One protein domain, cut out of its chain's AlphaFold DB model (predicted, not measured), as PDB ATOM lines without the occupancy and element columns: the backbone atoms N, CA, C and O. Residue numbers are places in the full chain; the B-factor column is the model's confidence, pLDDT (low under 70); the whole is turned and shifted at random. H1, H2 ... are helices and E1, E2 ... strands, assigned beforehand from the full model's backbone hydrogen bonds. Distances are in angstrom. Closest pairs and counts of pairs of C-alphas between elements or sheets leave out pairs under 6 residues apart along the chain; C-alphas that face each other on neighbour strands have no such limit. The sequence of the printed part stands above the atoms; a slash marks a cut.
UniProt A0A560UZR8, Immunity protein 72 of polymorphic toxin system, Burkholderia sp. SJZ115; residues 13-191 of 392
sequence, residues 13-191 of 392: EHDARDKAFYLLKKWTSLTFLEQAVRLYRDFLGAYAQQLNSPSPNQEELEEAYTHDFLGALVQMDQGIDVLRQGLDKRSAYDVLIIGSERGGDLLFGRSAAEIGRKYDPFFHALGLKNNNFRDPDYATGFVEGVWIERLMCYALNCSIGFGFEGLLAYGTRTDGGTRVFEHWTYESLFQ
ATOM      1  N   GLU A  13     175.211 152.924 182.412       89.69
ATOM      2  CA  GLU A  13     175.888 154.206 182.242       89.69
ATOM      3  C   GLU A  13     175.738 154.709 180.800       89.69
ATOM      4  O   GLU A  13     175.410 155.870 180.587       89.69
ATOM      5  N   HIS A  14     175.908 153.836 179.804       91.25
ATOM      6  CA  HIS A  14     175.725 154.195 178.399       91.25
ATOM      7  C   HIS A  14     174.288 154.644 178.088       91.25
ATOM      8  O   HIS A  14     174.101 155.743 177.573       91.25
ATOM      9  N   ASP A  15     173.280 153.859 178.477       92.25
ATOM     10  CA  ASP A  15     171.862 154.205 178.282       92.25
ATOM     11  C   ASP A  15     171.478 155.518 178.990       92.25
ATOM     12  O   ASP A  15     170.807 156.377 178.415       92.25
ATOM     13  N   ALA A  16     171.949 155.713 180.224       92.62
ATOM     14  CA  ALA A  16     171.703 156.930 180.989       92.62
ATOM     15  C   ALA A  16     172.352 158.162 180.333       92.62
ATOM     16  O   ALA A  16     171.712 159.214 180.241       92.62
ATOM     17  N   ARG A  17     173.589 158.027 179.831       95.06
ATOM     18  CA  ARG A  17     174.305 159.084 179.096       95.06
ATOM     19  C   ARG A  17     173.580 159.462 177.810       95.06
ATOM     20  O   ARG A  17     173.412 160.652 177.557       95.06
ATOM     21  N   ASP A  18     173.134 158.481 177.029       95.25
ATOM     22  CA  ASP A  18     172.415 158.698 175.766       95.25
ATOM     23  C   ASP A  18     171.119 159.484 176.002       95.25
ATOM     24  O   ASP A  18     170.862 160.508 175.360       95.25
ATOM     25  N   LYS A  19     170.341 159.068 177.004       94.62
ATOM     26  CA  LYS A  19     169.090 159.732 177.385       94.62
ATOM     27  C   LYS A  19     169.311 161.146 177.917       94.62
ATOM     28  O   LYS A  19     168.614 162.063 177.489       94.62
ATOM     29  N   ALA A  20     170.271 161.337 178.823       95.75
ATOM     30  CA  ALA A  20     170.571 162.653 179.390       95.75
ATOM     31  C   ALA A  20     171.059 163.628 178.310       95.75
ATOM     32  O   ALA A  20     170.553 164.746 178.210       95.75
ATOM     33  N   PHE A  21     171.978 163.184 177.446       97.06
ATOM     34  CA  PHE A  21     172.488 163.982 176.334       97.06
ATOM     35  C   PHE A  21     171.360 164.442 175.401       97.06
ATOM     36  O   PHE A  21     171.264 165.626 175.079       97.06
ATOM     37  N   TYR A  22     170.462 163.529 175.027       96.12
ATOM     38  CA  TYR A  22     169.302 163.847 174.198       96.12
ATOM     39  C   TYR A  22     168.362 164.872 174.850       96.12
ATOM     40  O   TYR A  22     167.949 165.836 174.202       96.12
ATOM     41  N   LEU A  23     168.037 164.698 176.135       95.38
ATOM     42  CA  LEU A  23     167.132 165.603 176.848       95.38
ATOM     43  C   LEU A  23     167.709 167.011 177.000       95.38
ATOM     44  O   LEU A  23     166.986 167.978 176.777       95.38
ATOM     45  N   LEU A  24     169.005 167.141 177.291       97.25
ATOM     46  CA  LEU A  24     169.664 168.447 177.375       97.25
ATOM     47  C   LEU A  24     169.603 169.195 176.044       97.25
ATOM     48  O   LEU A  24     169.273 170.381 176.021       97.25
ATOM     49  N   LYS A  25     169.859 168.505 174.925       97.12
ATOM     50  CA  LYS A  25     169.731 169.104 173.588       97.12
ATOM     51  C   LYS A  25     168.296 169.525 173.292       97.12
ATOM     52  O   LYS A  25     168.081 170.616 172.768       97.12
ATOM     53  N   LYS A  26     167.324 168.693 173.671       95.44
ATOM     54  CA  LYS A  26     165.894 168.969 173.520       95.44
ATOM     55  C   LYS A  26     165.443 170.189 174.322       95.44
ATOM     56  O   LYS A  26     164.825 171.083 173.755       95.44
ATOM     57  N   TRP A  27     165.736 170.255 175.617       95.94
ATOM     58  CA  TRP A  27     165.251 171.337 176.486       95.94
ATOM     59  C   TRP A  27     165.906 172.688 176.212       95.94
ATOM     60  O   TRP A  27     165.333 173.717 176.547       95.94
ATOM     61  N   THR A  28     167.061 172.686 175.550       97.06
ATOM     62  CA  THR A  28     167.745 173.891 175.063       97.06
ATOM     63  C   THR A  28     167.493 174.153 173.575       97.06
ATOM     64  O   THR A  28     168.177 174.971 172.971       97.06
ATOM     65  N   SER A  29     166.559 173.433 172.943       96.75
ATOM     66  CA  SER A  29     166.291 173.592 171.513       96.75
ATOM     67  C   SER A  29     165.255 174.662 171.204       96.75
ATOM     68  O   SER A  29     164.242 174.787 171.894       96.75
ATOM     69  N   LEU A  30     165.478 175.379 170.105       96.69
ATOM     70  CA  LEU A  30     164.575 176.386 169.570       96.69
ATOM     71  C   LEU A  30     163.178 175.815 169.354       96.69
ATOM     72  O   LEU A  30     162.225 176.365 169.891       96.69
ATOM     73  N   THR A  31     163.038 174.704 168.626       95.12
ATOM     74  CA  THR A  31     161.704 174.166 168.308       95.12
ATOM     75  C   THR A  31     160.932 173.757 169.561       95.12
ATOM     76  O   THR A  31     159.721 173.983 169.643       95.12
ATOM     77  N   PHE A  32     161.602 173.175 170.563       94.62
ATOM     78  CA  PHE A  32     160.957 172.796 171.820       94.62
ATOM     79  C   PHE A  32     160.460 174.033 172.569       94.62
ATOM     80  O   PHE A  32     159.308 174.059 173.001       94.62
ATOM     81  N   LEU A  33     161.277 175.080 172.661       97.06
ATOM     82  CA  LEU A  33     160.891 176.338 173.301       97.06
ATOM     83  C   LEU A  33     159.807 177.081 172.505       97.06
ATOM     84  O   LEU A  33     158.851 177.576 173.092       97.06
ATOM     85  N   GLU A  34     159.859 177.072 171.173       96.06
ATOM     86  CA  GLU A  34     158.794 177.606 170.314       96.06
ATOM     87  C   GLU A  34     157.455 176.908 170.565       96.06
ATOM     88  O   GLU A  34     156.403 177.551 170.577       96.06
ATOM     89  N   GLN A  35     157.478 175.592 170.789       94.38
ATOM     90  CA  GLN A  35     156.279 174.840 171.132       94.38
ATOM     91  C   GLN A  35     155.741 175.220 172.519       94.38
ATOM     92  O   GLN A  35     154.521 175.241 172.692       94.38
ATOM     93  N   ALA A  36     156.608 175.557 173.478       93.81
ATOM     94  CA  ALA A  36     156.197 176.100 174.772       93.81
ATOM     95  C   ALA A  36     155.437 177.424 174.561       93.81
ATOM     96  O   ALA A  36     154.255 177.527 174.893       93.81
ATOM     97  N   VAL A  37     156.049 178.381 173.856       96.94
ATOM     98  CA  VAL A  37     155.432 179.685 173.545       96.94
ATOM     99  C   VAL A  37     154.132 179.530 172.750       96.94
ATOM    100  O   VAL A  37     153.162 180.261 172.965       96.94
ATOM    101  N   ARG A  38     154.049 178.545 171.853       95.69
ATOM    102  CA  ARG A  38     152.813 178.233 171.124       95.69
ATOM    103  C   ARG A  38     151.673 177.815 172.052       95.69
ATOM    104  O   ARG A  38     150.553 178.266 171.834       95.69
ATOM    105  N   LEU A  39     151.928 176.984 173.063       93.25
ATOM    106  CA  LEU A  39     150.899 176.590 174.036       93.25
ATOM    107  C   LEU A  39     150.362 177.810 174.796       93.25
ATOM    108  O   LEU A  39     149.153 177.922 175.001       93.25
ATOM    109  N   TYR A  40     151.241 178.751 175.146       96.69
ATOM    110  CA  TYR A  40     150.841 180.011 175.765       96.69
ATOM    111  C   TYR A  40     149.999 180.881 174.820       96.69
ATOM    112  O   TYR A  40     148.938 181.371 175.202       96.69
ATOM    113  N   ARG A  41     150.401 181.012 173.548       96.38
ATOM    114  CA  ARG A  41     149.610 181.724 172.526       96.38
ATOM    115  C   ARG A  41     148.231 181.105 172.306       96.38
ATOM    116  O   ARG A  41     147.260 181.848 172.176       96.38
ATOM    117  N   ASP A  42     148.131 179.775 172.286       92.81
ATOM    118  CA  ASP A  42     146.847 179.070 172.175       92.81
ATOM    119  C   ASP A  42     145.919 179.468 173.342       92.81
ATOM    120  O   ASP A  42     144.739 179.760 173.129       92.81
ATOM    121  N   PHE A  43     146.457 179.567 174.565       96.50
ATOM    122  CA  PHE A  43     145.723 180.077 175.725       96.50
ATOM    123  C   PHE A  43     145.298 181.540 175.569       96.50
ATOM    124  O   PHE A  43     144.138 181.854 175.833       96.50
ATOM    125  N   LEU A  44     146.173 182.429 175.092       96.44
ATOM    126  CA  LEU A  44     145.818 183.836 174.874       96.44
ATOM    127  C   LEU A  44     144.741 184.017 173.802       96.44
ATOM    128  O   LEU A  44     143.889 184.899 173.931       96.44
ATOM    129  N   GLY A  45     144.742 183.171 172.772       92.62
ATOM    130  CA  GLY A  45     143.673 183.125 171.778       92.62
ATOM    131  C   GLY A  45     142.329 182.745 172.403       92.62
ATOM    132  O   GLY A  45     141.317 183.395 172.135       92.62
ATOM    133  N   ALA A  46     142.316 181.740 173.280       93.38
ATOM    134  CA  ALA A  46     141.116 181.339 174.013       93.38
ATOM    135  C   ALA A  46     140.660 182.403 175.024       93.38
ATOM    136  O   ALA A  46     139.464 182.671 175.132       93.38
ATOM    137  N   TYR A  47     141.597 183.054 175.716       96.19
ATOM    138  CA  TYR A  47     141.321 184.160 176.632       96.19
ATOM    139  C   TYR A  47     140.607 185.303 175.901       96.19
ATOM    140  O   TYR A  47     139.534 185.732 176.321       96.19
ATOM    141  N   ALA A  48     141.154 185.753 174.768       95.06
ATOM    142  CA  ALA A  48     140.552 186.811 173.958       95.06
ATOM    143  C   ALA A  48     139.149 186.441 173.458       95.06
ATOM    144  O   ALA A  48     138.256 187.284 173.405       95.06
ATOM    145  N   GLN A  49     138.926 185.171 173.110       92.81
ATOM    146  CA  GLN A  49     137.593 184.695 172.745       92.81
ATOM    147  C   GLN A  49     136.625 184.750 173.929       92.81
ATOM    148  O   GLN A  49     135.488 185.193 173.755       92.81
ATOM    149  N   GLN A  50     137.077 184.342 175.116       92.19
ATOM    150  CA  GLN A  50     136.278 184.341 176.337       92.19
ATOM    151  C   GLN A  50     135.897 185.762 176.781       92.19
ATOM    152  O   GLN A  50     134.779 185.949 177.256       92.19
ATOM    153  N   LEU A  51     136.751 186.769 176.544       94.00
ATOM    154  CA  LEU A  51     136.449 188.187 176.803       94.00
ATOM    155  C   LEU A  51     135.214 188.707 176.048       94.00
ATOM    156  O   LEU A  51     134.591 189.662 176.500       94.00
ATOM    157  N   ASN A  52     134.809 188.070 174.944       91.75
ATOM    158  CA  ASN A  52     133.574 188.439 174.238       91.75
ATOM    159  C   ASN A  52     132.300 188.067 175.019       91.75
ATOM    160  O   ASN A  52     131.200 188.473 174.636       91.75
ATOM    161  N   SER A  53     132.425 187.264 176.079       90.69
ATOM    162  CA  SER A  53     131.324 186.922 176.977       90.69
ATOM    163  C   SER A  53     131.317 187.881 178.172       90.69
ATOM    164  O   SER A  53     132.311 187.925 178.899       90.69
ATOM    165  N   PRO A  54     130.214 188.614 178.425       89.31
ATOM    166  CA  PRO A  54     130.156 189.582 179.516       89.31
ATOM    167  C   PRO A  54     130.486 188.957 180.872       89.31
ATOM    168  O   PRO A  54     129.858 187.971 181.270       89.31
ATOM    169  N   SER A  55     131.426 189.567 181.589       89.88
ATOM    170  CA  SER A  55     131.841 189.141 182.928       89.88
ATOM    171  C   SER A  55     131.673 190.277 183.949       89.88
ATOM    172  O   SER A  55     131.836 191.444 183.594       89.88
ATOM    173  N   PRO A  56     131.347 189.990 185.226       89.25
ATOM    174  CA  PRO A  56     131.193 191.030 186.251       89.25
ATOM    175  C   PRO A  56     132.455 191.874 186.490       89.25
ATOM    176  O   PRO A  56     132.346 193.029 186.884       89.25
ATOM    177  N   ASN A  57     133.632 191.298 186.243       91.44
ATOM    178  CA  ASN A  57     134.964 191.892 186.385       91.44
ATOM    179  C   ASN A  57     135.634 192.158 185.020       91.44
ATOM    180  O   ASN A  57     136.845 192.021 184.887       91.44
ATOM    181  N   GLN A  58     134.848 192.503 183.992       93.75
ATOM    182  CA  GLN A  58     135.327 192.663 182.612       93.75
ATOM    183  C   GLN A  58     136.557 193.581 182.489       93.75
ATOM    184  O   GLN A  58     137.523 193.201 181.838       93.75
ATOM    185  N   GLU A  59     136.532 194.755 183.125       94.44
ATOM    186  CA  GLU A  59     137.624 195.739 183.054       94.44
ATOM    187  C   GLU A  59     138.943 195.161 183.592       94.44
ATOM    188  O   GLU A  59     139.970 195.247 182.925       94.44
ATOM    189  N   GLU A  60     138.898 194.463 184.733       92.56
ATOM    190  CA  GLU A  60     140.070 193.798 185.321       92.56
ATOM    191  C   GLU A  60     140.615 192.677 184.418       92.56
ATOM    192  O   GLU A  60     141.826 192.471 184.330       92.56
ATOM    193  N   LEU A  61     139.734 191.933 183.737       94.81
ATOM    194  CA  LEU A  61     140.129 190.866 182.811       94.81
ATOM    195  C   LEU A  61     140.782 191.431 181.539       94.81
ATOM    196  O   LEU A  61     141.776 190.887 181.057       94.81
ATOM    197  N   GLU A  62     140.253 192.528 181.000       96.06
ATOM    198  CA  GLU A  62     140.821 193.217 179.835       96.06
ATOM    199  C   GLU A  62     142.171 193.874 180.157       96.06
ATOM    200  O   GLU A  62     143.109 193.793 179.352       96.06
ATOM    201  N   GLU A  63     142.297 194.466 181.347       94.75
ATOM    202  CA  GLU A  63     143.548 195.043 181.845       94.75
ATOM    203  C   GLU A  63     144.617 193.956 182.023       94.75
ATOM    204  O   GLU A  63     145.703 194.065 181.448       94.75
ATOM    205  N   ALA A  64     144.285 192.860 182.717       93.19
ATOM    206  CA  ALA A  64     145.195 191.732 182.912       93.19
ATOM    207  C   ALA A  64     145.614 191.092 181.580       93.19
ATOM    208  O   ALA A  64     146.775 190.720 181.397       93.19
ATOM    209  N   TYR A  65     144.689 190.969 180.622       96.00
ATOM    210  CA  TYR A  65     145.011 190.472 179.285       96.00
ATOM    211  C   TYR A  65     146.055 191.354 178.598       96.00
ATOM    212  O   TYR A  65     147.064 190.856 178.095       96.00
ATOM    213  N   THR A  66     145.826 192.667 178.604       94.94
ATOM    214  CA  THR A  66     146.639 193.633 177.858       94.94
ATOM    215  C   THR A  66     148.009 193.855 178.488       94.94
ATOM    216  O   THR A  66     149.011 193.907 177.775       94.94
ATOM    217  N   HIS A  67     148.067 193.991 179.811       92.56
ATOM    218  CA  HIS A  67     149.289 194.376 180.511       92.56
ATOM    219  C   HIS A  67     150.101 193.181 180.997       92.56
ATOM    220  O   HIS A  67     151.320 193.169 180.815       92.56
ATOM    221  N   ASP A  68     149.445 192.161 181.548       93.81
ATOM    222  CA  ASP A  68     150.155 191.059 182.194       93.81
ATOM    223  C   ASP A  68     150.394 189.906 181.214       93.81
ATOM    224  O   ASP A  68     151.534 189.519 180.949       93.81
ATOM    225  N   PHE A  69     149.321 189.381 180.619       96.25
ATOM    226  CA  PHE A  69     149.382 188.199 179.757       96.25
ATOM    227  C   PHE A  69     150.055 188.481 178.402       96.25
ATOM    228  O   PHE A  69     150.964 187.753 177.995       96.25
ATOM    229  N   LEU A  70     149.668 189.550 177.698       97.19
ATOM    230  CA  LEU A  70     150.366 189.952 176.469       97.19
ATOM    231  C   LEU A  70     151.791 190.442 176.760       97.19
ATOM    232  O   LEU A  70     152.694 190.172 175.970       97.19
ATOM    233  N   GLY A  71     152.014 191.097 177.903       96.00
ATOM    234  CA  GLY A  71     153.349 191.504 178.346       96.00
ATOM    235  C   GLY A  71     154.302 190.316 178.513       96.00
ATOM    236  O   GLY A  71     155.440 190.372 178.047       96.00
ATOM    237  N   ALA A  72     153.826 189.218 179.107       96.94
ATOM    238  CA  ALA A  72     154.571 187.964 179.214       96.94
ATOM    239  C   ALA A  72     154.891 187.351 177.838       96.94
ATOM    240  O   ALA A  72     156.037 186.970 177.590       96.94
ATOM    241  N   LEU A  73     153.920 187.324 176.912       97.69
ATOM    242  CA  LEU A  73     154.146 186.809 175.555       97.69
ATOM    243  C   LEU A  73     155.220 187.607 174.803       97.69
ATOM    244  O   LEU A  73     156.050 187.014 174.120       97.69
ATOM    245  N   VAL A  74     155.234 188.936 174.936       97.06
ATOM    246  CA  VAL A  74     156.252 189.784 174.292       97.06
ATOM    247  C   VAL A  74     157.664 189.371 174.714       97.06
ATOM    248  O   VAL A  74     158.558 189.319 173.873       97.06
ATOM    249  N   GLN A  75     157.871 189.044 175.991       96.50
ATOM    250  CA  GLN A  75     159.178 188.596 176.488       96.50
ATOM    251  C   GLN A  75     159.562 187.217 175.942       96.50
ATOM    252  O   GLN A  75     160.695 187.022 175.502       96.50
ATOM    253  N   MET A  76     158.609 186.282 175.912       97.88
ATOM    254  CA  MET A  76     158.817 184.962 175.312       97.88
ATOM    255  C   MET A  76     159.201 185.064 173.830       97.88
ATOM    256  O   MET A  76     160.161 184.431 173.394       97.88
ATOM    257  N   ASP A  77     158.483 185.891 173.068       97.50
ATOM    258  CA  ASP A  77     158.715 186.087 171.636       97.50
ATOM    259  C   ASP A  77     160.078 186.719 171.361       97.50
ATOM    260  O   ASP A  77     160.797 186.258 170.477       97.50
ATOM    261  N   GLN A  78     160.487 187.694 172.179       96.75
ATOM    262  CA  GLN A  78     161.839 188.253 172.125       96.75
ATOM    263  C   GLN A  78     162.908 187.174 172.339       96.75
ATOM    264  O   GLN A  78     163.883 187.129 171.590       96.75
ATOM    265  N   GLY A  79     162.722 186.284 173.318       96.75
ATOM    266  CA  GLY A  79     163.648 185.177 173.569       96.75
ATOM    267  C   GLY A  79     163.770 184.232 172.372       96.75
ATOM    268  O   GLY A  79     164.880 183.920 171.937       96.75
ATOM    269  N   ILE A  80     162.638 183.836 171.785       97.56
ATOM    270  CA  ILE A  80     162.605 182.992 170.580       97.56
ATOM    271  C   ILE A  80     163.289 183.674 169.394       97.56
ATOM    272  O   ILE A  80     164.079 183.035 168.699       97.56
ATOM    273  N   ASP A  81     163.029 184.960 169.164       96.12
ATOM    274  CA  ASP A  81     163.609 185.688 168.037       96.12
ATOM    275  C   ASP A  81     165.130 185.842 168.166       96.12
ATOM    276  O   ASP A  81     165.842 185.663 167.175       96.12
ATOM    277  N   VAL A  82     165.644 186.115 169.371       95.38
ATOM    278  CA  VAL A  82     167.094 186.170 169.640       95.38
ATOM    279  C   VAL A  82     167.732 184.795 169.425       95.38
ATOM    280  O   VAL A  82     168.770 184.698 168.762       95.38
ATOM    281  N   LEU A  83     167.105 183.727 169.927       95.06
ATOM    282  CA  LEU A  83     167.608 182.360 169.772       95.06
ATOM    283  C   LEU A  83     167.630 181.923 168.300       95.06
ATOM    284  O   LEU A  83     168.625 181.368 167.835       95.06
ATOM    285  N   ARG A  84     166.568 182.226 167.544       94.69
ATOM    286  CA  ARG A  84     166.456 181.912 166.110       94.69
ATOM    287  C   ARG A  84     167.511 182.623 165.267       94.69
ATOM    288  O   ARG A  84     167.968 182.073 164.271       94.69
ATOM    289  N   GLN A  85     167.908 183.829 165.663       92.25
ATOM    290  CA  GLN A  85     168.982 184.577 165.004       92.25
ATOM    291  C   GLN A  85     170.386 184.044 165.351       92.25
ATOM    292  O   GLN A  85     171.371 184.587 164.854       92.25
ATOM    293  N   GLY A  86     170.495 183.018 166.205       88.94
ATOM    294  CA  GLY A  86     171.781 182.473 166.646       88.94
ATOM    295  C   GLY A  86     172.594 183.459 167.484       88.94
ATOM    296  O   GLY A  86     173.823 183.405 167.475       88.94
ATOM    297  N   LEU A  87     171.913 184.393 168.158       86.38
ATOM    298  CA  LEU A  87     172.528 185.434 168.977       86.38
ATOM    299  C   LEU A  87     172.732 184.948 170.425       86.38
ATOM    300  O   LEU A  87     172.849 183.753 170.689       86.38
ATOM    301  N   ASP A  88     172.832 185.883 171.369       93.00
ATOM    302  CA  ASP A  88     173.118 185.622 172.779       93.00
ATOM    303  C   ASP A  88     172.071 184.703 173.440       93.00
ATOM    304  O   ASP A  88     171.007 185.152 173.881       93.00
ATOM    305  N   LYS A  89     172.408 183.409 173.553       95.69
ATOM    306  CA  LYS A  89     171.552 182.388 174.175       95.69
ATOM    307  C   LYS A  89     171.256 182.684 175.644       95.69
ATOM    308  O   LYS A  89     170.162 182.374 176.105       95.69
ATOM    309  N   ARG A  90     172.191 183.300 176.381       95.94
ATOM    310  CA  ARG A  90     171.984 183.638 177.798       95.94
ATOM    311  C   ARG A  90     170.834 184.627 177.928       95.94
ATOM    312  O   ARG A  90     169.891 184.351 178.661       95.94
ATOM    313  N   SER A  91     170.900 185.728 177.182       95.31
ATOM    314  CA  SER A  91     169.835 186.734 177.167       95.31
ATOM    315  C   SER A  91     168.521 186.164 176.626       95.31
ATOM    316  O   SER A  91     167.467 186.452 177.183       95.31
ATOM    317  N   ALA A  92     168.573 185.322 175.586       96.88
ATOM    318  CA  ALA A  92     167.386 184.687 175.011       96.88
ATOM    319  C   ALA A  92     166.641 183.794 176.015       96.88
ATOM    320  O   ALA A  92     165.423 183.902 176.158       96.88
ATOM    321  N   TYR A  93     167.365 182.919 176.717       97.75
ATOM    322  CA  TYR A  93     166.769 182.025 177.706       97.75
ATOM    323  C   TYR A  93     166.262 182.784 178.935       97.75
ATOM    324  O   TYR A  93     165.189 182.452 179.430       97.75
ATOM    325  N   ASP A  94     166.983 183.814 179.388       96.38
ATOM    326  CA  ASP A  94     166.590 184.634 180.541       96.38
ATOM    327  C   ASP A  94     165.219 185.289 180.329       96.38
ATOM    328  O   ASP A  94     164.285 185.066 181.101       96.38
ATOM    329  N   VAL A  95     165.045 186.021 179.222       96.81
ATOM    330  CA  VAL A  95     163.773 186.710 178.945       96.81
ATOM    331  C   VAL A  95     162.621 185.736 178.699       96.81
ATOM    332  O   VAL A  95     161.484 186.034 179.067       96.81
ATOM    333  N   LEU A  96     162.903 184.559 178.129       97.06
ATOM    334  CA  LEU A  96     161.904 183.517 177.909       97.06
ATOM    335  C   LEU A  96     161.408 182.927 179.236       97.06
ATOM    336  O   LEU A  96     160.198 182.811 179.434       97.06
ATOM    337  N   ILE A  97     162.321 182.615 180.162       96.81
ATOM    338  CA  ILE A  97     161.984 182.127 181.510       96.81
ATOM    339  C   ILE A  97     161.194 183.191 182.276       96.81
ATOM    340  O   ILE A  97     160.136 182.880 182.820       96.81
ATOM    341  N   ILE A  98     161.638 184.453 182.258       95.88
ATOM    342  CA  ILE A  98     160.940 185.562 182.928       95.88
ATOM    343  C   ILE A  98     159.510 185.723 182.387       95.88
ATOM    344  O   ILE A  98     158.572 185.901 183.168       95.88
ATOM    345  N   GLY A  99     159.325 185.641 181.065       96.75
ATOM    346  CA  GLY A  99     157.999 185.683 180.445       96.75
ATOM    347  C   GLY A  99     157.105 184.532 180.919       96.75
ATOM    348  O   GLY A  99     155.961 184.763 181.315       96.75
ATOM    349  N   SER A 100     157.642 183.308 180.947       96.12
ATOM    350  CA  SER A 100     156.951 182.106 181.443       96.12
ATOM    351  C   SER A 100     156.502 182.230 182.893       96.12
ATOM    352  O   SER A 100     155.334 181.989 183.214       96.12
ATOM    353  N   GLU A 101     157.393 182.679 183.775       93.50
ATOM    354  CA  GLU A 101     157.090 182.852 185.195       93.50
ATOM    355  C   GLU A 101     155.982 183.883 185.410       93.50
ATOM    356  O   GLU A 101     154.992 183.588 186.084       93.50
ATOM    357  N   ARG A 102     156.086 185.050 184.759       92.75
ATOM    358  CA  ARG A 102     155.065 186.104 184.843       92.75
ATOM    359  C   ARG A 102     153.700 185.618 184.378       92.75
ATOM    360  O   ARG A 102     152.717 185.800 185.089       92.75
ATOM    361  N   GLY A 103     153.634 184.980 183.211       92.25
ATOM    362  CA  GLY A 103     152.381 184.466 182.668       92.25
ATOM    363  C   GLY A 103     151.769 183.368 183.540       92.25
ATOM    364  O   GLY A 103     150.559 183.348 183.773       92.25
ATOM    365  N   GLY A 104     152.607 182.464 184.046       90.94
ATOM    366  CA  GLY A 104     152.178 181.354 184.884       90.94
ATOM    367  C   GLY A 104     151.697 181.778 186.273       90.94
ATOM    368  O   GLY A 104     150.744 181.185 186.781       90.94
ATOM    369  N   ASP A 105     152.325 182.770 186.909       90.44
ATOM    370  CA  ASP A 105     151.984 183.217 188.273       90.44
ATOM    371  C   ASP A 105     150.596 183.866 188.372       90.44
ATOM    372  O   ASP A 105     149.981 183.895 189.441       90.44
ATOM    373  N   LEU A 106     150.052 184.321 187.244       89.81
ATOM    374  CA  LEU A 106     148.684 184.838 187.146       89.81
ATOM    375  C   LEU A 106     147.622 183.731 187.249       89.81
ATOM    376  O   LEU A 106     146.460 184.019 187.564       89.81
ATOM    377  N   LEU A 107     148.006 182.479 186.973       90.38
ATOM    378  CA  LEU A 107     147.126 181.305 186.947       90.38
ATOM    379  C   LEU A 107     147.399 180.328 188.091       90.38
ATOM    380  O   LEU A 107     146.466 179.706 188.606       90.38
ATOM    381  N   PHE A 108     148.658 180.204 188.505       88.62
ATOM    382  CA  PHE A 108     149.112 179.200 189.457       88.62
ATOM    383  C   PHE A 108     149.884 179.811 190.627       88.62
ATOM    384  O   PHE A 108     150.378 180.933 190.578       88.62
ATOM    385  N   GLY A 109     150.012 179.035 191.697       84.62
ATOM    386  CA  GLY A 109     150.789 179.407 192.866       84.62
ATOM    387  C   GLY A 109     150.093 180.426 193.763       84.62
ATOM    388  O   GLY A 109     148.867 180.566 193.788       84.62
ATOM    389  N   ARG A 110     150.910 181.093 194.578       82.44
ATOM    390  CA  ARG A 110     150.440 181.963 195.656       82.44
ATOM    391  C   ARG A 110     149.719 183.200 195.124       82.44
ATOM    392  O   ARG A 110     148.630 183.491 195.604       82.44
ATOM    393  N   SER A 111     150.279 183.861 194.116       83.44
ATOM    394  CA  SER A 111     149.709 185.073 193.518       83.44
ATOM    395  C   SER A 111     148.295 184.813 192.987       83.44
ATOM    396  O   SER A 111     147.346 185.487 193.386       83.44
ATOM    397  N   ALA A 112     148.113 183.745 192.204       86.81
ATOM    398  CA  ALA A 112     146.799 183.316 191.729       86.81
ATOM    399  C   ALA A 112     145.826 182.921 192.858       86.81
ATOM    400  O   ALA A 112     144.607 183.025 192.697       86.81
ATOM    401  N   ALA A 113     146.327 182.426 193.993       85.44
ATOM    402  CA  ALA A 113     145.503 182.095 195.155       85.44
ATOM    403  C   ALA A 113     145.019 183.336 195.904       85.44
ATOM    404  O   ALA A 113     143.849 183.376 196.290       85.44
ATOM    405  N   GLU A 114     145.881 184.335 196.070       86.06
ATOM    406  CA  GLU A 114     145.564 185.589 196.757       86.06
ATOM    407  C   GLU A 114     144.501 186.398 196.005       86.06
ATOM    408  O   GLU A 114     143.579 186.915 196.631       86.06
ATOM    409  N   ILE A 115     144.544 186.408 194.670       84.69
ATOM    410  CA  ILE A 115     143.531 187.077 193.830       84.69
ATOM    411  C   ILE A 115     142.286 186.216 193.563       84.69
ATOM    412  O   ILE A 115     141.425 186.585 192.771       84.69
ATOM    413  N   GLY A 116     142.178 185.036 194.185       86.25
ATOM    414  CA  GLY A 116     140.986 184.191 194.080       86.25
ATOM    415  C   GLY A 116     140.754 183.562 192.702       86.25
ATOM    416  O   GLY A 116     139.639 183.125 192.426       86.25
ATOM    417  N   ARG A 117     141.792 183.442 191.860       87.88
ATOM    418  CA  ARG A 117     141.692 182.988 190.458       87.88
ATOM    419  C   ARG A 117     140.975 181.644 190.301       87.88
ATOM    420  O   ARG A 117     140.206 181.445 189.368       87.88
ATOM    421  N   LYS A 118     141.168 180.729 191.258       85.38
ATOM    422  CA  LYS A 118     140.507 179.412 191.292       85.38
ATOM    423  C   LYS A 118     138.986 179.453 191.463       85.38
ATOM    424  O   LYS A 118     138.361 178.406 191.353       85.38
ATOM    425  N   TYR A 119     138.396 180.597 191.794       89.62
ATOM    426  CA  TYR A 119     136.949 180.751 191.958       89.62
ATOM    427  C   TYR A 119     136.306 181.532 190.811       89.62
ATOM    428  O   TYR A 119     135.089 181.693 190.808       89.62
ATOM    429  N   ASP A 120     137.103 182.006 189.856       90.94
ATOM    430  CA  ASP A 120     136.633 182.836 188.758       90.94
ATOM    431  C   ASP A 120     136.076 181.958 187.609       90.94
ATOM    432  O   ASP A 120     136.831 181.184 187.000       90.94
ATOM    433  N   PRO A 121     134.768 182.067 187.282       92.00
ATOM    434  CA  PRO A 121     134.146 181.301 186.203       92.00
ATOM    435  C   PRO A 121     134.798 181.522 184.836       92.00
ATOM    436  O   PRO A 121     134.780 180.612 184.001       92.00
ATOM    437  N   PHE A 122     135.394 182.697 184.606       94.19
ATOM    438  CA  PHE A 122     136.124 183.006 183.380       94.19
ATOM    439  C   PHE A 122     137.275 182.015 183.174       94.19
ATOM    440  O   PHE A 122     137.411 181.400 182.116       94.19
ATOM    441  N   PHE A 123     138.068 181.772 184.219       93.25
ATOM    442  CA  PHE A 123     139.216 180.869 184.152       93.25
ATOM    443  C   PHE A 123     138.811 179.399 184.215       93.25
ATOM    444  O   PHE A 123     139.483 178.554 183.619       93.25
ATOM    445  N   HIS A 124     137.688 179.071 184.858       91.81
ATOM    446  CA  HIS A 124     137.109 177.724 184.775       91.81
ATOM    447  C   HIS A 124     136.738 177.347 183.343       91.81
ATOM    448  O   HIS A 124     136.977 176.205 182.944       91.81
ATOM    449  N   ALA A 125     136.198 178.294 182.568       90.44
ATOM    450  CA  ALA A 125     135.879 178.087 181.156       90.44
ATOM    451  C   ALA A 125     137.138 177.828 180.309       90.44
ATOM    452  O   ALA A 125     137.105 177.009 179.391       90.44
ATOM    453  N   LEU A 126     138.265 178.451 180.670       91.38
ATOM    454  CA  LEU A 126     139.575 178.213 180.050       91.38
ATOM    455  C   LEU A 126     140.254 176.917 180.534       91.38
ATOM    456  O   LEU A 126     141.220 176.455 179.921       91.38
ATOM    457  N   GLY A 127     139.728 176.306 181.599       88.38
ATOM    458  CA  GLY A 127     140.134 174.994 182.092       88.38
ATOM    459  C   GLY A 127     140.914 174.991 183.408       88.38
ATOM    460  O   GLY A 127     141.419 173.933 183.790       88.38
ATOM    461  N   LEU A 128     140.984 176.112 184.134       90.38
ATOM    462  CA  LEU A 128     141.539 176.154 185.491       90.38
ATOM    463  C   LEU A 128     140.645 175.345 186.444       90.38
ATOM    464  O   LEU A 128     139.435 175.567 186.498       90.38
ATOM    465  N   LYS A 129     141.234 174.409 187.194       86.69
ATOM    466  CA  LYS A 129     140.525 173.604 188.207       86.69
ATOM    467  C   LYS A 129     140.991 173.951 189.613       86.69
ATOM    468  O   LYS A 129     140.174 174.195 190.498       86.69
ATOM    469  N   ASN A 130     142.302 174.050 189.787       84.56
ATOM    470  CA  ASN A 130     142.951 174.532 190.991       84.56
ATOM    471  C   ASN A 130     144.205 175.330 190.603       84.56
ATOM    472  O   ASN A 130     144.749 175.187 189.515       84.56
ATOM    473  N   ASN A 131     144.682 176.183 191.498       78.69
ATOM    474  CA  ASN A 131     145.909 176.955 191.312       78.69
ATOM    475  C   ASN A 131     147.078 176.411 192.148       78.69
ATOM    476  O   ASN A 131     148.170 176.973 192.120       78.69
ATOM    477  N   ASN A 132     146.874 175.315 192.884       77.75
ATOM    478  CA  ASN A 132     147.917 174.649 193.656       77.75
ATOM    479  C   ASN A 132     148.491 173.448 192.890       77.75
ATOM    480  O   ASN A 132     147.773 172.492 192.610       77.75
ATOM    481  N   PHE A 133     149.804 173.462 192.647       69.25
ATOM    482  CA  PHE A 133     150.549 172.385 191.978       69.25
ATOM    483  C   PHE A 133     150.491 171.022 192.689       69.25
ATOM    484  O   PHE A 133     150.842 170.007 192.095       69.25
ATOM    485  N   ARG A 134     150.061 170.984 193.958       66.19
ATOM    486  CA  ARG A 134     149.892 169.743 194.729       66.19
ATOM    487  C   ARG A 134     148.569 169.026 194.466       66.19
ATOM    488  O   ARG A 134     148.386 167.917 194.963       66.19
ATOM    489  N   ASP A 135     147.634 169.655 193.760       69.75
ATOM    490  CA  ASP A 135     146.339 169.045 193.470       69.75
ATOM    491  C   ASP A 135     146.448 168.091 192.262       69.75
ATOM    492  O   ASP A 135     147.037 168.471 191.244       69.75
ATOM    493  N   PRO A 136     145.925 166.852 192.345       66.00
ATOM    494  CA  PRO A 136     145.916 165.922 191.215       66.00
ATOM    495  C   PRO A 136     145.166 166.446 189.979       66.00
ATOM    496  O   PRO A 136     145.575 166.110 188.865       66.00
ATOM    497  N   ASP A 137     144.137 167.276 190.171       72.75
ATOM    498  CA  ASP A 137     143.284 167.837 189.117       72.75
ATOM    499  C   ASP A 137     143.368 169.371 189.132       72.75
ATOM    500  O   ASP A 137     142.407 170.070 189.458       72.75
ATOM    501  N   TYR A 138     144.537 169.924 188.800       76.88
ATOM    502  CA  TYR A 138     144.777 171.369 188.895       76.88
ATOM    503  C   TYR A 138     144.492 172.139 187.577       76.88
ATOM    504  O   TYR A 138     144.016 173.273 187.627       76.88
ATOM    505  N   ALA A 139     144.654 171.547 186.388       83.69
ATOM    506  CA  ALA A 139     144.346 172.218 185.116       83.69
ATOM    507  C   ALA A 139     143.877 171.258 184.015       83.69
ATOM    508  O   ALA A 139     144.178 170.071 184.031       83.69
ATOM    509  N   THR A 140     143.136 171.802 183.049       86.31
ATOM    510  CA  THR A 140     142.684 171.128 181.822       86.31
ATOM    511  C   THR A 140     142.698 172.116 180.653       86.31
ATOM    512  O   THR A 140     142.743 173.329 180.867       86.31
ATOM    513  N   GLY A 141     142.613 171.627 179.416       85.81
ATOM    514  CA  GLY A 141     142.364 172.484 178.250       85.81
ATOM    515  C   GLY A 141     143.463 173.528 178.030       85.81
ATOM    516  O   GLY A 141     144.645 173.200 178.050       85.81
ATOM    517  N   PHE A 142     143.091 174.790 177.809       88.31
ATOM    518  CA  PHE A 142     144.065 175.845 177.513       88.31
ATOM    519  C   PHE A 142     144.965 176.173 178.709       88.31
ATOM    520  O   PHE A 142     146.157 176.415 178.529       88.31
ATOM    521  N   VAL A 143     144.431 176.117 179.932       90.56
ATOM    522  CA  VAL A 143     145.219 176.340 181.159       90.56
ATOM    523  C   VAL A 143     146.234 175.213 181.390       90.56
ATOM    524  O   VAL A 143     147.347 175.477 181.835       90.56
ATOM    525  N   GLU A 144     145.908 173.970 181.028       87.12
ATOM    526  CA  GLU A 144     146.884 172.866 181.027       87.12
ATOM    527  C   GLU A 144     148.022 173.122 180.027       87.12
ATOM    528  O   GLU A 144     149.174 172.819 180.321       87.12
ATOM    529  N   GLY A 145     147.728 173.755 178.888       88.69
ATOM    530  CA  GLY A 145     148.746 174.218 177.943       88.69
ATOM    531  C   GLY A 145     149.750 175.188 178.575       88.69
ATOM    532  O   GLY A 145     150.954 174.979 178.436       88.69
ATOM    533  N   VAL A 146     149.272 176.192 179.320       92.06
ATOM    534  CA  VAL A 146     150.145 177.137 180.053       92.06
ATOM    535  C   VAL A 146     150.969 176.421 181.116       92.06
ATOM    536  O   VAL A 146     152.134 176.736 181.330       92.06
ATOM    537  N   TRP A 147     150.394 175.421 181.778       87.50
ATOM    538  CA  TRP A 147     151.167 174.636 182.726       87.50
ATOM    539  C   TRP A 147     152.290 173.844 182.054       87.50
ATOM    540  O   TRP A 147     153.423 173.897 182.524       87.50
ATOM    541  N   ILE A 148     151.996 173.134 180.959       87.12
ATOM    542  CA  ILE A 148     153.008 172.382 180.205       87.12
ATOM    543  C   ILE A 148     154.111 173.328 179.722       87.12
ATOM    544  O   ILE A 148     155.284 173.003 179.874       87.12
ATOM    545  N   GLU A 149     153.748 174.500 179.197       92.25
ATOM    546  CA  GLU A 149     154.699 175.553 178.826       92.25
ATOM    547  C   GLU A 149     155.618 175.919 179.999       92.25
ATOM    548  O   GLU A 149     156.839 175.814 179.872       92.25
ATOM    549  N   ARG A 150     155.053 176.214 181.174       90.00
ATOM    550  CA  ARG A 150     155.833 176.522 182.378       90.00
ATOM    551  C   ARG A 150     156.760 175.380 182.783       90.00
ATOM    552  O   ARG A 150     157.901 175.619 183.173       90.00
ATOM    553  N   LEU A 151     156.315 174.126 182.667       88.31
ATOM    554  CA  LEU A 151     157.174 172.968 182.919       88.31
ATOM    555  C   LEU A 151     158.370 172.939 181.963       88.31
ATOM    556  O   LEU A 151     159.491 172.668 182.398       88.31
ATOM    557  N   MET A 152     158.141 173.201 180.675       92.38
ATOM    558  CA  MET A 152     159.190 173.233 179.651       92.38
ATOM    559  C   MET A 152     160.229 174.315 179.970       92.38
ATOM    560  O   MET A 152     161.427 174.034 179.919       92.38
ATOM    561  N   CYS A 153     159.785 175.503 180.381       94.12
ATOM    562  CA  CYS A 153     160.661 176.603 180.791       94.12
ATOM    563  C   CYS A 153     161.405 176.312 182.102       94.12
ATOM    564  O   CYS A 153     162.571 176.675 182.242       94.12
ATOM    565  N   TYR A 154     160.804 175.575 183.037       91.00
ATOM    566  CA  TYR A 154     161.517 175.099 184.223       91.00
ATOM    567  C   TYR A 154     162.591 174.059 183.903       91.00
ATOM    568  O   TYR A 154     163.673 174.096 184.490       91.00
ATOM    569  N   ALA A 155     162.336 173.161 182.949       92.19
ATOM    570  CA  ALA A 155     163.354 172.228 182.473       92.19
ATOM    571  C   ALA A 155     164.520 172.972 181.810       92.19
ATOM    572  O   ALA A 155     165.675 172.618 182.048       92.19
ATOM    573  N   LEU A 156     164.233 174.029 181.040       96.00
ATOM    574  CA  LEU A 156     165.253 174.940 180.519       96.00
ATOM    575  C   LEU A 156     166.041 175.599 181.661       96.00
ATOM    576  O   LEU A 156     167.263 175.501 181.659       96.00
ATOM    577  N   ASN A 157     165.359 176.203 182.643       94.62
ATOM    578  CA  ASN A 157     165.980 176.892 183.781       94.62
ATOM    579  C   ASN A 157     166.964 175.974 184.536       94.62
ATOM    580  O   ASN A 157     168.129 176.330 184.727       94.62
ATOM    581  N   CYS A 158     166.543 174.745 184.858       93.56
ATOM    582  CA  CYS A 158     167.432 173.743 185.453       93.56
ATOM    583  C   CYS A 158     168.592 173.365 184.516       93.56
ATOM    584  O   CYS A 158     169.739 173.304 184.952       93.56
ATOM    585  N   SER A 159     168.320 173.178 183.217       94.81
ATOM    586  CA  SER A 159     169.338 172.785 182.229       94.81
ATOM    587  C   SER A 159     170.456 173.800 182.061       94.81
ATOM    588  O   SER A 159     171.580 173.383 181.812       94.81
ATOM    589  N   ILE A 160     170.164 175.095 182.174       94.31
ATOM    590  CA  ILE A 160     171.155 176.169 182.000       94.31
ATOM    591  C   ILE A 160     171.700 176.713 183.329       94.31
ATOM    592  O   ILE A 160     172.583 177.572 183.318       94.31
ATOM    593  N   GLY A 161     171.174 176.234 184.461       88.31
ATOM    594  CA  GLY A 161     171.620 176.605 185.802       88.31
ATOM    595  C   GLY A 161     171.265 178.036 186.218       88.31
ATOM    596  O   GLY A 161     172.088 178.702 186.844       88.31
ATOM    597  N   PHE A 162     170.068 178.535 185.892       88.75
ATOM    598  CA  PHE A 162     169.612 179.891 186.265       88.75
ATOM    599  C   PHE A 162     168.937 179.941 187.649       88.75
ATOM    600  O   PHE A 162     167.920 180.600 187.852       88.75
ATOM    601  N   GLY A 163     169.531 179.259 188.634       81.75
ATOM    602  CA  GLY A 163     169.048 179.283 190.022       81.75
ATOM    603  C   GLY A 163     167.758 178.489 190.252       81.75
ATOM    604  O   GLY A 163     166.985 178.814 191.147       81.75
ATOM    605  N   PHE A 164     167.510 177.464 189.436       86.50
ATOM    606  CA  PHE A 164     166.440 176.504 189.678       86.50
ATOM    607  C   PHE A 164     166.696 175.715 190.971       86.50
ATOM    608  O   PHE A 164     167.808 175.253 191.197       86.50
ATOM    609  N   GLU A 165     165.648 175.477 191.760       85.06
ATOM    610  CA  GLU A 165     165.674 174.549 192.894       85.06
ATOM    611  C   GLU A 165     164.434 173.647 192.835       85.06
ATOM    612  O   GLU A 165     163.291 174.115 192.832       85.06
ATOM    613  N   GLY A 166     164.653 172.334 192.774       79.56
ATOM    614  CA  GLY A 166     163.598 171.326 192.716       79.56
ATOM    615  C   GLY A 166     163.663 170.343 193.880       79.56
ATOM    616  O   GLY A 166     164.727 170.054 194.413       79.56
ATOM    617  N   LEU A 167     162.516 169.773 194.258       77.06
ATOM    618  CA  LEU A 167     162.418 168.722 195.280       77.06
ATOM    619  C   LEU A 167     162.490 167.331 194.632       77.06
ATOM    620  O   LEU A 167     161.666 167.020 193.774       77.06
ATOM    621  N   LEU A 168     163.409 166.471 195.087       71.94
ATOM    622  CA  LEU A 168     163.496 165.062 194.658       71.94
ATOM    623  C   LEU A 168     162.561 164.140 195.443       71.94
ATOM    624  O   LEU A 168     162.051 163.153 194.914       71.94
ATOM    625  N   ALA A 169     162.339 164.439 196.722       63.91
ATOM    626  CA  ALA A 169     161.458 163.664 197.584       63.91
ATOM    627  C   ALA A 169     160.799 164.561 198.635       63.91
ATOM    628  O   ALA A 169     161.433 165.461 199.186       63.91
ATOM    629  N   TYR A 170     159.528 164.281 198.938       53.97
ATOM    630  CA  TYR A 170     158.856 164.850 200.102       53.97
ATOM    631  C   TYR A 170     159.241 164.085 201.368       53.97
ATOM    632  O   TYR A 170     159.329 162.859 201.367       53.97
ATOM    633  N   GLY A 171     159.384 164.827 202.462       56.19
ATOM    634  CA  GLY A 171     159.688 164.283 203.775       56.19
ATOM    635  C   GLY A 171     161.121 164.546 204.206       56.19
ATOM    636  O   GLY A 171     161.972 165.009 203.448       56.19
ATOM    637  N   THR A 172     161.347 164.278 205.480       56.38
ATOM    638  CA  THR A 172     162.625 164.470 206.141       56.38
ATOM    639  C   THR A 172     163.462 163.208 205.956       56.38
ATOM    640  O   THR A 172     163.006 162.109 206.282       56.38
ATOM    641  N   ARG A 173     164.685 163.341 205.437       62.56
ATOM    642  CA  ARG A 173     165.685 162.266 205.460       62.56
ATOM    643  C   ARG A 173     165.908 161.786 206.900       62.56
ATOM    644  O   ARG A 173     165.619 162.493 207.863       62.56
ATOM    645  N   THR A 174     166.509 160.609 207.053       57.75
ATOM    646  CA  THR A 174     166.954 160.088 208.361       57.75
ATOM    647  C   THR A 174     167.884 161.042 209.121       57.75
ATOM    648  O   THR A 174     168.004 160.918 210.334       57.75
ATOM    649  N   ASP A 175     168.519 161.991 208.425       62.91
ATOM    650  CA  ASP A 175     169.396 163.032 208.975       62.91
ATOM    651  C   ASP A 175     168.710 164.398 209.198       62.91
ATOM    652  O   ASP A 175     169.364 165.327 209.667       62.91
ATOM    653  N   GLY A 176     167.410 164.550 208.912       58.75
ATOM    654  CA  GLY A 176     166.695 165.813 209.133       58.75
ATOM    655  C   GLY A 176     166.518 166.713 207.899       58.75
ATOM    656  O   GLY A 176     165.788 167.700 207.991       58.75
ATOM    657  N   GLY A 177     167.148 166.408 206.756       68.06
ATOM    658  CA  GLY A 177     167.146 167.282 205.572       68.06
ATOM    659  C   GLY A 177     166.101 166.946 204.502       68.06
ATOM    660  O   GLY A 177     165.692 165.794 204.352       68.06
ATOM    661  N   THR A 178     165.704 167.947 203.711       76.62
ATOM    662  CA  THR A 178     164.952 167.750 202.460       76.62
ATOM    663  C   THR A 178     165.919 167.394 201.326       76.62
ATOM    664  O   THR A 178     167.062 167.855 201.306       76.62
ATOM    665  N   ARG A 179     165.482 166.565 200.372       80.19
ATOM    666  CA  ARG A 179     166.277 166.231 199.184       80.19
ATOM    667  C   ARG A 179     165.918 167.181 198.042       80.19
ATOM    668  O   ARG A 179     164.823 167.067 197.487       80.19
ATOM    669  N   VAL A 180     166.821 168.102 197.722       82.69
ATOM    670  CA  VAL A 180     166.671 169.094 196.646       82.69
ATOM    671  C   VAL A 180     167.726 168.885 195.566       82.69
ATOM    672  O   VAL A 180     168.708 168.184 195.798       82.69
ATOM    673  N   PHE A 181     167.514 169.462 194.389       85.94
ATOM    674  CA  PHE A 181     168.495 169.513 193.314       85.94
ATOM    675  C   PHE A 181     168.419 170.861 192.598       85.94
ATOM    676  O   PHE A 181     167.330 171.385 192.372       85.94
ATOM    677  N   GLU A 182     169.580 171.381 192.210       88.31
ATOM    678  CA  GLU A 182     169.701 172.630 191.445       88.31
ATOM    679  C   GLU A 182     170.125 172.369 189.989       88.31
ATOM    680  O   GLU A 182     169.827 173.138 189.075       88.31
ATOM    681  N   HIS A 183     170.759 171.216 189.759       91.50
ATOM    682  CA  HIS A 183     171.305 170.788 188.473       91.50
ATOM    683  C   HIS A 183     170.958 169.325 188.184       91.50
ATOM    684  O   HIS A 183     170.542 168.569 189.074       91.50
ATOM    685  N   TRP A 184     171.130 168.902 186.932       92.75
ATOM    686  CA  TRP A 184     170.779 167.547 186.531       92.75
ATOM    687  C   TRP A 184     171.761 166.515 187.090       92.75
ATOM    688  O   TRP A 184     172.976 166.598 186.907       92.75
ATOM    689  N   THR A 185     171.195 165.501 187.732       91.56
ATOM    690  CA  THR A 185     171.837 164.245 188.113       91.56
ATOM    691  C   THR A 185     171.032 163.111 187.488       91.56
ATOM    692  O   THR A 185     169.888 163.305 187.061       91.56
ATOM    693  N   TYR A 186     171.577 161.894 187.447       89.88
ATOM    694  CA  TYR A 186     170.786 160.769 186.936       89.88
ATOM    695  C   TYR A 186     169.566 160.478 187.807       89.88
ATOM    696  O   TYR A 186     168.534 160.027 187.312       89.88
ATOM    697  N   GLU A 187     169.663 160.783 189.096       85.56
ATOM    698  CA  GLU A 187     168.537 160.716 190.009       85.56
ATOM    699  C   GLU A 187     167.476 161.772 189.677       85.56
ATOM    700  O   GLU A 187     166.314 161.409 189.511       85.56
ATOM    701  N   SER A 188     167.844 163.044 189.494       84.75
ATOM    702  CA  SER A 188     166.858 164.095 189.208       84.75
ATOM    703  C   SER A 188     166.199 163.973 187.834       84.75
ATOM    704  O   SER A 188     165.033 164.339 187.679       84.75
ATOM    705  N   LEU A 189     166.900 163.403 186.850       86.69
ATOM    706  CA  LEU A 189     166.350 163.130 185.521       86.69
ATOM    707  C   LEU A 189     165.418 161.912 185.491       86.69
ATOM    708  O   LEU A 189     164.373 161.936 184.831       86.69
ATOM    709  N   PHE A 190     165.807 160.815 186.145       84.44
ATOM    710  CA  PHE A 190     165.184 159.506 185.920       84.44
ATOM    711  C   PHE A 190     164.364 158.981 187.092       84.44
ATOM    712  O   PHE A 190     163.669 157.981 186.928       84.44
ATOM    713  N   GLN A 191     164.389 159.629 188.255       74.31
ATOM    714  CA  GLN A 191     163.518 159.237 189.352       74.31
ATOM    715  C   GLN A 191     162.055 159.557 189.020       74.31
ATOM    716  O   GLN A 191     161.707 160.672 188.638       74.31
TER     717      GLN A 191
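AT A GLANCE: This is residues 13 to 191 of the 392 residues of the protein "Immunity protein 72 of polymorphic toxin system" of Burkholderia sp. SJZ115 (UniProt A0A560UZR8). Four helices, H2, H3, H4 and H7, make an up-and-down bundle, each running against the one before it in the chain. H1 reaches out from one end of the bundle, with H8 and the small hairpin of E1 and E2 at that same end; the short H5 and H6 are toward the other end, and residues 172 to 177 of the hairpin's loop stick out. The printed part has 179 residues, with eight named helices and two named strands in the order H1, H2, H3, H4, H5, H6, H7, E1, E2, H8; it is mostly helix, and its one sheet, E1 - E2, is antiparallel. The whole is compact, with a radius of gyration of the C-alphas of 17.8 A, yet flat, spanning 58 by 47 by 23 A.

HOW THE PARTS SIT: H1, residues 13 to 27, touches the hub H7, residues 141 to 160, with residues 24 to 27 alone; the closest C-alphas, of Trp 27 and Leu 156, are 5.4 A apart. H2, residues 30 to 50, touches H7 at a shallow tilt of 29 degrees, opposite ways, closest at C-alphas 36 and 149, 4.4 A. H2 and H3, residues 58 to 84, form a helical hairpin, closest at C-alphas 37 and 76, 6.5 A. H3 and H4, residues 89 to 105, form another, tilted 20 degrees, closest at C-alphas 79 and 92, 4.0 A. H4 touches H7 at 37 degrees, only just steep, closest at C-alphas 97 and 153, 5.7 A. H3 and H7 are apart. H5, residues 109 to 114, is close to H4 but not clearly touching, closest at C-alphas 105 and 111, 6.0 A. H6, residues 121 to 126, touches H2 at residues 43 to 50 alone, closest at C-alphas 46 and 126, 7.0 A. E1, residues 166 to 169, and E2, residues 179 to 181, form an antiparallel hairpin; N 168 and O 179 are 2.8 A apart, within hydrogen-bond range. H8, residues 186 to 190, only just touches H1, with 3 pairs of C-alphas within 8 A, the closest being 16 and 186, 7.1 A. Every O i to N i+4 pair is within hydrogen-bond range in H1, H2, H4, H5, H6, H7 and H8; in H3, 20 of 23 are.

IN THESE COORDINATES: H1 begins at C-alpha 13 (175.888, 154.206, 182.242) and is 21.0 A long. H2 measures 30.2 A, H3 36.8 A, H4 24.1 A and H7 29.3 A. H7 ends at C-alpha 160 (171.155, 176.169, 182.000), and H8 at C-alpha 190 (165.184, 159.506, 185.920).

THE WHOLE: The two C-alphas farthest apart, of His 14 and Pro 56, are 58.3 A apart. The printed part has no cut. The link from H6 to H7, residues 127 to 140, is long. Mean pLDDT of the printed part is 89.2, with residues 133 to 136 and 169 to 177 under 70.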